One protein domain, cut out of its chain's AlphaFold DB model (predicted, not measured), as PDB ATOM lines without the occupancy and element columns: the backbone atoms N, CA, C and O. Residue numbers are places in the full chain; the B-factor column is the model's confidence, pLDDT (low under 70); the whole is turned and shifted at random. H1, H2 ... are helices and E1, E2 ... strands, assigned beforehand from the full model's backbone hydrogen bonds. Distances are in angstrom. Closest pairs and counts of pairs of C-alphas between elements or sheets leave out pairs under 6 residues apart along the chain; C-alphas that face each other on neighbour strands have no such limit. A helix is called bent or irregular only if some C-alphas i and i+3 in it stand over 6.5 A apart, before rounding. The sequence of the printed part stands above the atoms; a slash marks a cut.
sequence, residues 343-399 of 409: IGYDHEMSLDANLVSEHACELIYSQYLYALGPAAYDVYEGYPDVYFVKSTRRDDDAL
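What this domain is: This is residues 343 to 399 of the 409 residues of the protein "MULE domain-containing protein" of Phytophthora rubi (UniProt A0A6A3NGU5). The model is a long, thin shape with a hairpin at each end: a hairpin of two strands, E1 and E2, at one end and a helical hairpin, H1 and H2, at the other. The link of residues 373 to 376 bridges the two, and the tail of residues 392 to 399 leaves E2 and bends into a hook. The printed part has 57 residues, with two named helices followed by two named strands, in the order H1, H2, E1, E2; the sheet has the order E1 - E2, antiparallel, and the class is mixed, helices and strands. The whole is extended, with a radius of gyration of the C-alphas of 16.5 A, and its C-alphas span 49 by 23 by 17 A, a rod.

How they stand to each other: Look first at the sheet, where E1, residues 377 to 383, and E2, residues 386 to 391, are antiparallel neighbours and form a hairpin, with 154 degrees between their directions. The C-alphas of Tyr 377 and Ser 391 face each other at 4.4 A, as do those of Glu 381 and Tyr 387 at 4.4 A. Check N 378 and O 390, 2.8 A apart, and N 388 and O 380, 2.8 A apart; both pairs are within hydrogen-bond range. Move on to H2, residues 358 to 372, which is apart from E2. H1, residues 347 to 353, touches H2, and the closest C-alphas are those of Ala 353 and Cys 361, 5.6 A apart. H2 touches H1 with residues 361 to 365 alone. The two helices run opposite ways at a shallow tilt of 32 degrees and form a helical hairpin. H1 is apart from E1 and E2. Every O i to N i+4 pair is within hydrogen-bond range in H1, and 10 of 11 are in H2.

Where its parts are: Find C-alpha 377 at (17.396, 5.801, 19.005); from there E1 runs 17.9 A to C-alpha 383. E2 runs 16.7 A from Val 386 to C-alpha 391 at (18.516, 9.595, 17.185). H2, the longest helix, covers 20.1 A from Glu 358 to Leu 372. H1 begins at C-alpha 347, at (0.718, -2.198, -1.873), and measures 9.9 A to Ala 353. Neither helix is bent.

The domain as a whole: The two C-alphas farthest apart are those of Asn 354 and Pro 384, at 48.9 A. The printed part has no cut. The links H1 to H2, H2 to E1 and E1 to E2 are tight. The mean pLDDT of the printed part is 74.5; look for values under 70 at residues 373 to 378, at residue 386 and at residues 388 to 399.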
ATOM      1  N   ILE A 343       7.039   0.093 -10.081       82.06
ATOM      2  CA  ILE A 343       7.666  -1.156  -9.621       82.06
ATOM      3  C   ILE A 343       8.282  -0.982  -8.221       82.06
ATOM      4  O   ILE A 343       8.449  -1.963  -7.498       82.06
ATOM      5  N   GLY A 344       8.635   0.248  -7.842       81.69
ATOM      6  CA  GLY A 344       9.170   0.595  -6.530       81.69
ATOM      7  C   GLY A 344       8.109   0.792  -5.448       81.69
ATOM      8  O   GLY A 344       8.469   0.841  -4.275       81.69
ATOM      9  N   TYR A 345       6.825   0.894  -5.807       87.94
ATOM     10  CA  TYR A 345       5.746   1.052  -4.833       87.94
ATOM     11  C   TYR A 345       5.265  -0.303  -4.327       87.94
ATOM     12  O   TYR A 345       4.976  -1.221  -5.097       87.94
ATOM     13  N   ASP A 346       5.143  -0.417  -3.010       87.62
ATOM     14  CA  ASP A 346       4.448  -1.536  -2.392       87.62
ATOM     15  C   ASP A 346       2.923  -1.362  -2.492       87.62
ATOM     16  O   ASP A 346       2.408  -0.515  -3.229       87.62
ATOM     17  N   HIS A 347       2.173  -2.215  -1.793       87.50
ATOM     18  CA  HIS A 347       0.718  -2.198  -1.873       87.50
ATOM     19  C   HIS A 347       0.109  -0.881  -1.379       87.50
ATOM     20  O   HIS A 347      -0.846  -0.403  -1.987       87.50
ATOM     21  N   GLU A 348       0.653  -0.301  -0.312       87.62
ATOM     22  CA  GLU A 348       0.124   0.919   0.297       87.62
ATOM     23  C   GLU A 348       0.400   2.122  -0.606       87.62
ATOM     24  O   GLU A 348      -0.535   2.810  -1.015       87.62
ATOM     25  N   MET A 349       1.646   2.275  -1.062       90.31
ATOM     26  CA  MET A 349       2.000   3.336  -2.009       90.31
ATOM     27  C   MET A 349       1.288   3.189  -3.356       90.31
ATOM     28  O   MET A 349       0.951   4.186  -3.991       90.31
ATOM     29  N   SER A 350       1.000   1.960  -3.799       88.06
ATOM     30  CA  SER A 350       0.218   1.728  -5.021       88.06
ATOM     31  C   SER A 350      -1.236   2.184  -4.885       88.06
ATOM     32  O   SER A 350      -1.820   2.652  -5.865       88.06
ATOM     33  N   LEU A 351      -1.839   2.044  -3.701       86.75
ATOM     34  CA  LEU A 351      -3.187   2.557  -3.441       86.75
ATOM     35  C   LEU A 351      -3.183   4.088  -3.430       86.75
ATOM     36  O   LEU A 351      -4.004   4.694  -4.120       86.75
ATOM     37  N   ASP A 352      -2.219   4.696  -2.736       87.00
ATOM     38  CA  ASP A 352      -2.073   6.152  -2.678       87.00
ATOM     39  C   ASP A 352      -1.822   6.756  -4.064       87.00
ATOM     40  O   ASP A 352      -2.506   7.702  -4.458       87.00
ATOM     41  N   ALA A 353      -0.940   6.156  -4.869       86.12
ATOM     42  CA  ALA A 353      -0.633   6.607  -6.229       86.12
ATOM     43  C   ALA A 353      -1.844   6.624  -7.178       86.12
ATOM     44  O   ALA A 353      -1.819   7.319  -8.191       86.12
ATOM     45  N   ASN A 354      -2.894   5.855  -6.871       84.69
ATOM     46  CA  ASN A 354      -4.139   5.832  -7.640       84.69
ATOM     47  C   ASN A 354      -5.264   6.665  -6.989       84.69
ATOM     48  O   ASN A 354      -6.346   6.783  -7.569       84.69
ATOM     49  N   LEU A 355      -5.028   7.249  -5.810       85.19
ATOM     50  CA  LEU A 355      -5.959   8.137  -5.108       85.19
ATOM     51  C   LEU A 355      -5.584   9.616  -5.265       85.19
ATOM     52  O   LEU A 355      -6.467  10.475  -5.333       85.19
ATOM     53  N   VAL A 356      -4.285   9.915  -5.307       83.75
ATOM     54  CA  VAL A 356      -3.748  11.276  -5.417       83.75
ATOM     55  C   VAL A 356      -2.999  11.481  -6.736       83.75
ATOM     56  O   VAL A 356      -2.827  10.559  -7.528       83.75
ATOM     57  N   SER A 357      -2.572  12.716  -7.007       81.00
ATOM     58  CA  SER A 357      -1.730  12.996  -8.170       81.00
ATOM     59  C   SER A 357      -0.322  12.418  -8.003       81.00
ATOM     60  O   SER A 357       0.173  12.283  -6.885       81.00
ATOM     61  N   GLU A 358       0.359  12.158  -9.124       82.38
ATOM     62  CA  GLU A 358       1.764  11.716  -9.147       82.38
ATOM     63  C   GLU A 358       2.659  12.630  -8.295       82.38
ATOM     64  O   GLU A 358       3.413  12.153  -7.455       82.38
ATOM     65  N   HIS A 359       2.489  13.950  -8.412       81.00
ATOM     66  CA  HIS A 359       3.262  14.910  -7.627       81.00
ATOM     67  C   HIS A 359       3.018  14.803  -6.113       81.00
ATOM     68  O   HIS A 359       3.962  14.876  -5.328       81.00
ATOM     69  N   ALA A 360       1.763  14.631  -5.683       82.38
ATOM     70  CA  ALA A 360       1.465  14.407  -4.270       82.38
ATOM     71  C   ALA A 360       2.076  13.081  -3.791       82.38
ATOM     72  O   ALA A 360       2.648  13.029  -2.704       82.38
ATOM     73  N   CYS A 361       2.016  12.045  -4.630       85.50
ATOM     74  CA  CYS A 361       2.609  10.744  -4.354       85.50
ATOM     75  C   CYS A 361       4.133  10.828  -4.173       85.50
ATOM     76  O   CYS A 361       4.652  10.285  -3.205       85.50
ATOM     77  N   GLU A 362       4.857  11.581  -5.010       83.44
ATOM     78  CA  GLU A 362       6.307  11.809  -4.856       83.44
ATOM     79  C   GLU A 362       6.668  12.455  -3.507       83.44
ATOM     80  O   GLU A 362       7.637  12.058  -2.846       83.44
ATOM     81  N   LEU A 363       5.881  13.453  -3.085       82.62
ATOM     82  CA  LEU A 363       6.074  14.135  -1.802       82.62
ATOM     83  C   LEU A 363       5.808  13.191  -0.622       82.62
ATOM     84  O   LEU A 363       6.578  13.187   0.341       82.62
ATOM     85  N   ILE A 364       4.752  12.377  -0.712       86.06
ATOM     86  CA  ILE A 364       4.401  11.367   0.294       86.06
ATOM     87  C   ILE A 364       5.470  10.275   0.347       86.06
ATOM     88  O   ILE A 364       5.927   9.930   1.433       86.06
ATOM     89  N   TYR A 365       5.930   9.780  -0.801       85.88
ATOM     90  CA  TYR A 365       6.841   8.640  -0.899       85.88
ATOM     91  C   TYR A 365       8.157   8.863  -0.150       85.88
ATOM     92  O   TYR A 365       8.662   7.962   0.516       85.88
ATOM     93  N   SER A 366       8.694  10.084  -0.185       78.81
ATOM     94  CA  SER A 366       9.908  10.420   0.572       78.81
ATOM     95  C   SER A 366       9.694  10.290   2.087       78.81
ATOM     96  O   SER A 366      10.539   9.744   2.793       78.81
ATOM     97  N   GLN A 367       8.543  10.754   2.582       80.25
ATOM     98  CA  GLN A 367       8.164  10.636   3.994       80.25
ATOM     99  C   GLN A 367       7.818   9.189   4.365       80.25
ATOM    100  O   GLN A 367       8.165   8.728   5.448       80.25
ATOM    101  N   TYR A 368       7.189   8.454   3.446       84.50
ATOM    102  CA  TYR A 368       6.864   7.041   3.588       84.50
ATOM    103  C   TYR A 368       8.121   6.183   3.757       84.50
ATOM    104  O   TYR A 368       8.249   5.447   4.733       84.50
ATOM    105  N   LEU A 369       9.101   6.340   2.860       81.75
ATOM    106  CA  LEU A 369      10.388   5.650   2.954       81.75
ATOM    107  C   LEU A 369      11.133   6.000   4.242       81.75
ATOM    108  O   LEU A 369      11.741   5.122   4.853       81.75
ATOM    109  N   TYR A 370      11.084   7.268   4.657       73.75
ATOM    110  CA  TYR A 370      11.657   7.690   5.929       73.75
ATOM    111  C   TYR A 370      10.989   6.971   7.110       73.75
ATOM    112  O   TYR A 370      11.688   6.417   7.956       73.75
ATOM    113  N   ALA A 371       9.654   6.912   7.132       74.75
ATOM    114  CA  ALA A 371       8.881   6.261   8.189       74.75
ATOM    115  C   ALA A 371       9.079   4.735   8.245       74.75
ATOM    116  O   ALA A 371       9.082   4.157   9.331       74.75
ATOM    117  N   LEU A 372       9.270   4.081   7.095       73.81
ATOM    118  CA  LEU A 372       9.612   2.655   7.017       73.81
ATOM    119  C   LEU A 372      11.088   2.368   7.323       73.81
ATOM    120  O   LEU A 372      11.463   1.222   7.591       73.81
ATOM    121  N   GLY A 373      11.942   3.390   7.249       66.31
ATOM    122  CA  GLY A 373      13.360   3.278   7.534       66.31
ATOM    123  C   GLY A 373      13.606   2.860   8.989       66.31
ATOM    124  O   GLY A 373      12.925   3.334   9.897       66.31
ATOM    125  N   PRO A 374      14.601   1.996   9.267       60.25
ATOM    126  CA  PRO A 374      14.928   1.646  10.640       60.25
ATOM    127  C   PRO A 374      15.462   2.880  11.372       60.25
ATOM    128  O   PRO A 374      16.570   3.350  11.103       60.25
ATOM    129  N   ALA A 375      14.666   3.400  12.301       59.75
ATOM    130  CA  ALA A 375      15.065   4.469  13.194       59.75
ATOM    131  C   ALA A 375      15.826   3.874  14.387       59.75
ATOM    132  O   ALA A 375      15.341   2.975  15.075       59.75
ATOM    133  N   ALA A 376      17.056   4.340  14.600       60.06
ATOM    134  CA  ALA A 376      17.885   3.921  15.719       60.06
ATOM    135  C   ALA A 376      17.931   5.069  16.724       60.06
ATOM    136  O   ALA A 376      18.401   6.158  16.400       60.06
ATOM    137  N   TYR A 377      17.417   4.827  17.926       64.38
ATOM    138  CA  TYR A 377      17.396   5.801  19.005       64.38
ATOM    139  C   TYR A 377      18.169   5.259  20.205       64.38
ATOM    140  O   TYR A 377      17.962   4.118  20.611       64.38
ATOM    141  N   ASP A 378      19.023   6.092  20.785       65.88
ATOM    142  CA  ASP A 378      19.554   5.893  22.122       65.88
ATOM    143  C   ASP A 378      18.525   6.454  23.098       65.88
ATOM    144  O   ASP A 378      18.148   7.627  23.022       65.88
ATOM    145  N   VAL A 379      18.066   5.610  24.016       76.25
ATOM    146  CA  VAL A 379      17.203   6.021  25.122       76.25
ATOM    147  C   VAL A 379      18.031   5.987  26.394       76.25
ATOM    148  O   VAL A 379      18.615   4.955  26.722       76.25
ATOM    149  N   TYR A 380      18.082   7.100  27.122       79.44
ATOM    150  CA  TYR A 380      18.720   7.146  28.433       79.44
ATOM    151  C   TYR A 380      17.872   7.920  29.438       79.44
ATOM    152  O   TYR A 380      17.206   8.899  29.108       79.44
ATOM    153  N   GLU A 381      17.894   7.465  30.683       87.81
ATOM    154  CA  GLU A 381      17.188   8.100  31.790       87.81
ATOM    155  C   GLU A 381      18.097   9.170  32.406       87.81
ATOM    156  O   GLU A 381      19.125   8.860  33.007       87.81
ATOM    157  N   GLY A 382      17.766  10.444  32.184       74.69
ATOM    158  CA  GLY A 382      18.558  11.564  32.710       74.69
ATOM    159  C   GLY A 382      18.159  11.955  34.134       74.69
ATOM    160  O   GLY A 382      18.981  12.478  34.883       74.69
ATOM    161  N   TYR A 383      16.909  11.672  34.506       77.31
ATOM    162  CA  TYR A 383      16.347  11.803  35.850       77.31
ATOM    163  C   TYR A 383      15.353  10.661  36.080       77.31
ATOM    164  O   TYR A 383      14.818  10.168  35.087       77.31
ATOM    165  N   PRO A 384      15.063  10.275  37.338       83.81
ATOM    166  CA  PRO A 384      14.046   9.271  37.630       83.81
ATOM    167  C   PRO A 384      12.735   9.578  36.901       83.81
ATOM    168  O   PRO A 384      12.219  10.692  37.018       83.81
ATOM    169  N   ASP A 385      12.243   8.609  36.133       73.19
ATOM    170  CA  ASP A 385      11.022   8.680  35.321       73.19
ATOM    171  C   ASP A 385      11.066   9.688  34.147       73.19
ATOM    172  O   ASP A 385      10.036   9.989  33.537       73.19
ATOM    173  N   VAL A 386      12.251  10.197  33.780       64.88
ATOM    174  CA  VAL A 386      12.449  11.096  32.630       64.88
ATOM    175  C   VAL A 386      13.439  10.489  31.640       64.88
ATOM    176  O   VAL A 386      14.662  10.530  31.818       64.88
ATOM    177  N   TYR A 387      12.886   9.979  30.545       70.81
ATOM    178  CA  TYR A 387      13.635   9.376  29.451       70.81
ATOM    179  C   TYR A 387      13.926  10.401  28.356       70.81
ATOM    180  O   TYR A 387      13.033  11.093  27.868       70.81
ATOM    181  N   PHE A 388      15.187  10.468  27.949       69.31
ATOM    182  CA  PHE A 388      15.643  11.223  26.794       69.31
ATOM    183  C   PHE A 388      15.851  10.254  25.638       69.31
ATOM    184  O   PHE A 388      16.521   9.233  25.788       69.31
ATOM    185  N   VAL A 389      15.274  10.584  24.487       66.00
ATOM    186  CA  VAL A 389      15.393   9.812  23.250       66.00
ATOM    187  C   VAL A 389      16.237  10.630  22.284       66.00
ATOM    188  O   VAL A 389      15.912  11.781  22.001       66.00
ATOM    189  N   LYS A 390      17.337  10.061  21.796       63.47
ATOM    190  CA  LYS A 390      18.237  10.708  20.838       63.47
ATOM    191  C   LYS A 390      18.419   9.810  19.623       63.47
ATOM    192  O   LYS A 390      18.798   8.658  19.775       63.47
ATOM    193  N   SER A 391      18.192  10.329  18.418       64.38
ATOM    194  CA  SER A 391      18.516   9.595  17.185       64.38
ATOM    195  C   SER A 391      20.026   9.312  17.111       64.38
ATOM    196  O   SER A 391      20.841  10.210  17.333       64.38
ATOM    197  N   THR A 392      20.414   8.066  16.831       61.84
ATOM    198  CA  THR A 392      21.824   7.632  16.752       61.84
ATOM    199  C   THR A 392      22.393   7.689  15.340       61.84
ATOM    200  O   THR A 392      23.607   7.561  15.155       61.84
ATOM    201  N   ARG A 393      21.545   7.913  14.326       58.34
ATOM    202  CA  ARG A 393      21.998   8.113  12.947       58.34
ATOM    203  C   ARG A 393      22.627   9.496  12.798       58.34
ATOM    204  O   ARG A 393      22.014  10.505  13.123       58.34
ATOM    205  N   ARG A 394      23.861   9.519  12.286       52.38
ATOM    206  CA  ARG A 394      24.589  10.738  11.885       52.38
ATOM    207  C   ARG A 394      24.364  11.109  10.415       52.38
ATOM    208  O   ARG A 394      25.060  11.988   9.924       52.38
ATOM    209  N   ASP A 395      23.483  10.396   9.716       52.94
ATOM    210  CA  ASP A 395      23.227  10.644   8.300       52.94
ATOM    211  C   ASP A 395      22.367  11.899   8.119       52.94
ATOM    212  O   ASP A 395      21.454  12.158   8.907       52.94
ATOM    213  N   ASP A 396      22.651  12.640   7.045       48.62
ATOM    214  CA  ASP A 396      22.060  13.929   6.642       48.62
ATOM    215  C   ASP A 396      20.535  13.902   6.354       48.62
ATOM    216  O   ASP A 396      20.002  14.838   5.747       48.62
ATOM    217  N   ASP A 397      19.846  12.822   6.730       45.72
ATOM    218  CA  ASP A 397      18.408  12.588   6.546       45.72
ATOM    219  C   ASP A 397      17.628  12.684   7.872       45.72
ATOM    220  O   ASP A 397      16.417  12.469   7.911       45.72
ATOM    221  N   ALA A 398      18.299  13.021   8.978       47.38
ATOM    222  CA  ALA A 398      17.617  13.451  10.190       47.38
ATOM    223  C   ALA A 398      16.990  14.838   9.951       47.38
ATOM    224  O   ALA A 398      17.691  15.845   9.899       47.38
ATOM    225  N   LEU A 399      15.663  14.885   9.798       49.19
ATOM    226  CA  LEU A 399      14.889  16.137   9.775       49.19
ATOM    227  C   LEU A 399      14.851  16.829  11.150       49.19
ATOM    228  O   LEU A 399      14.453  17.987  11.246       49.19
TER     229      LEU A 399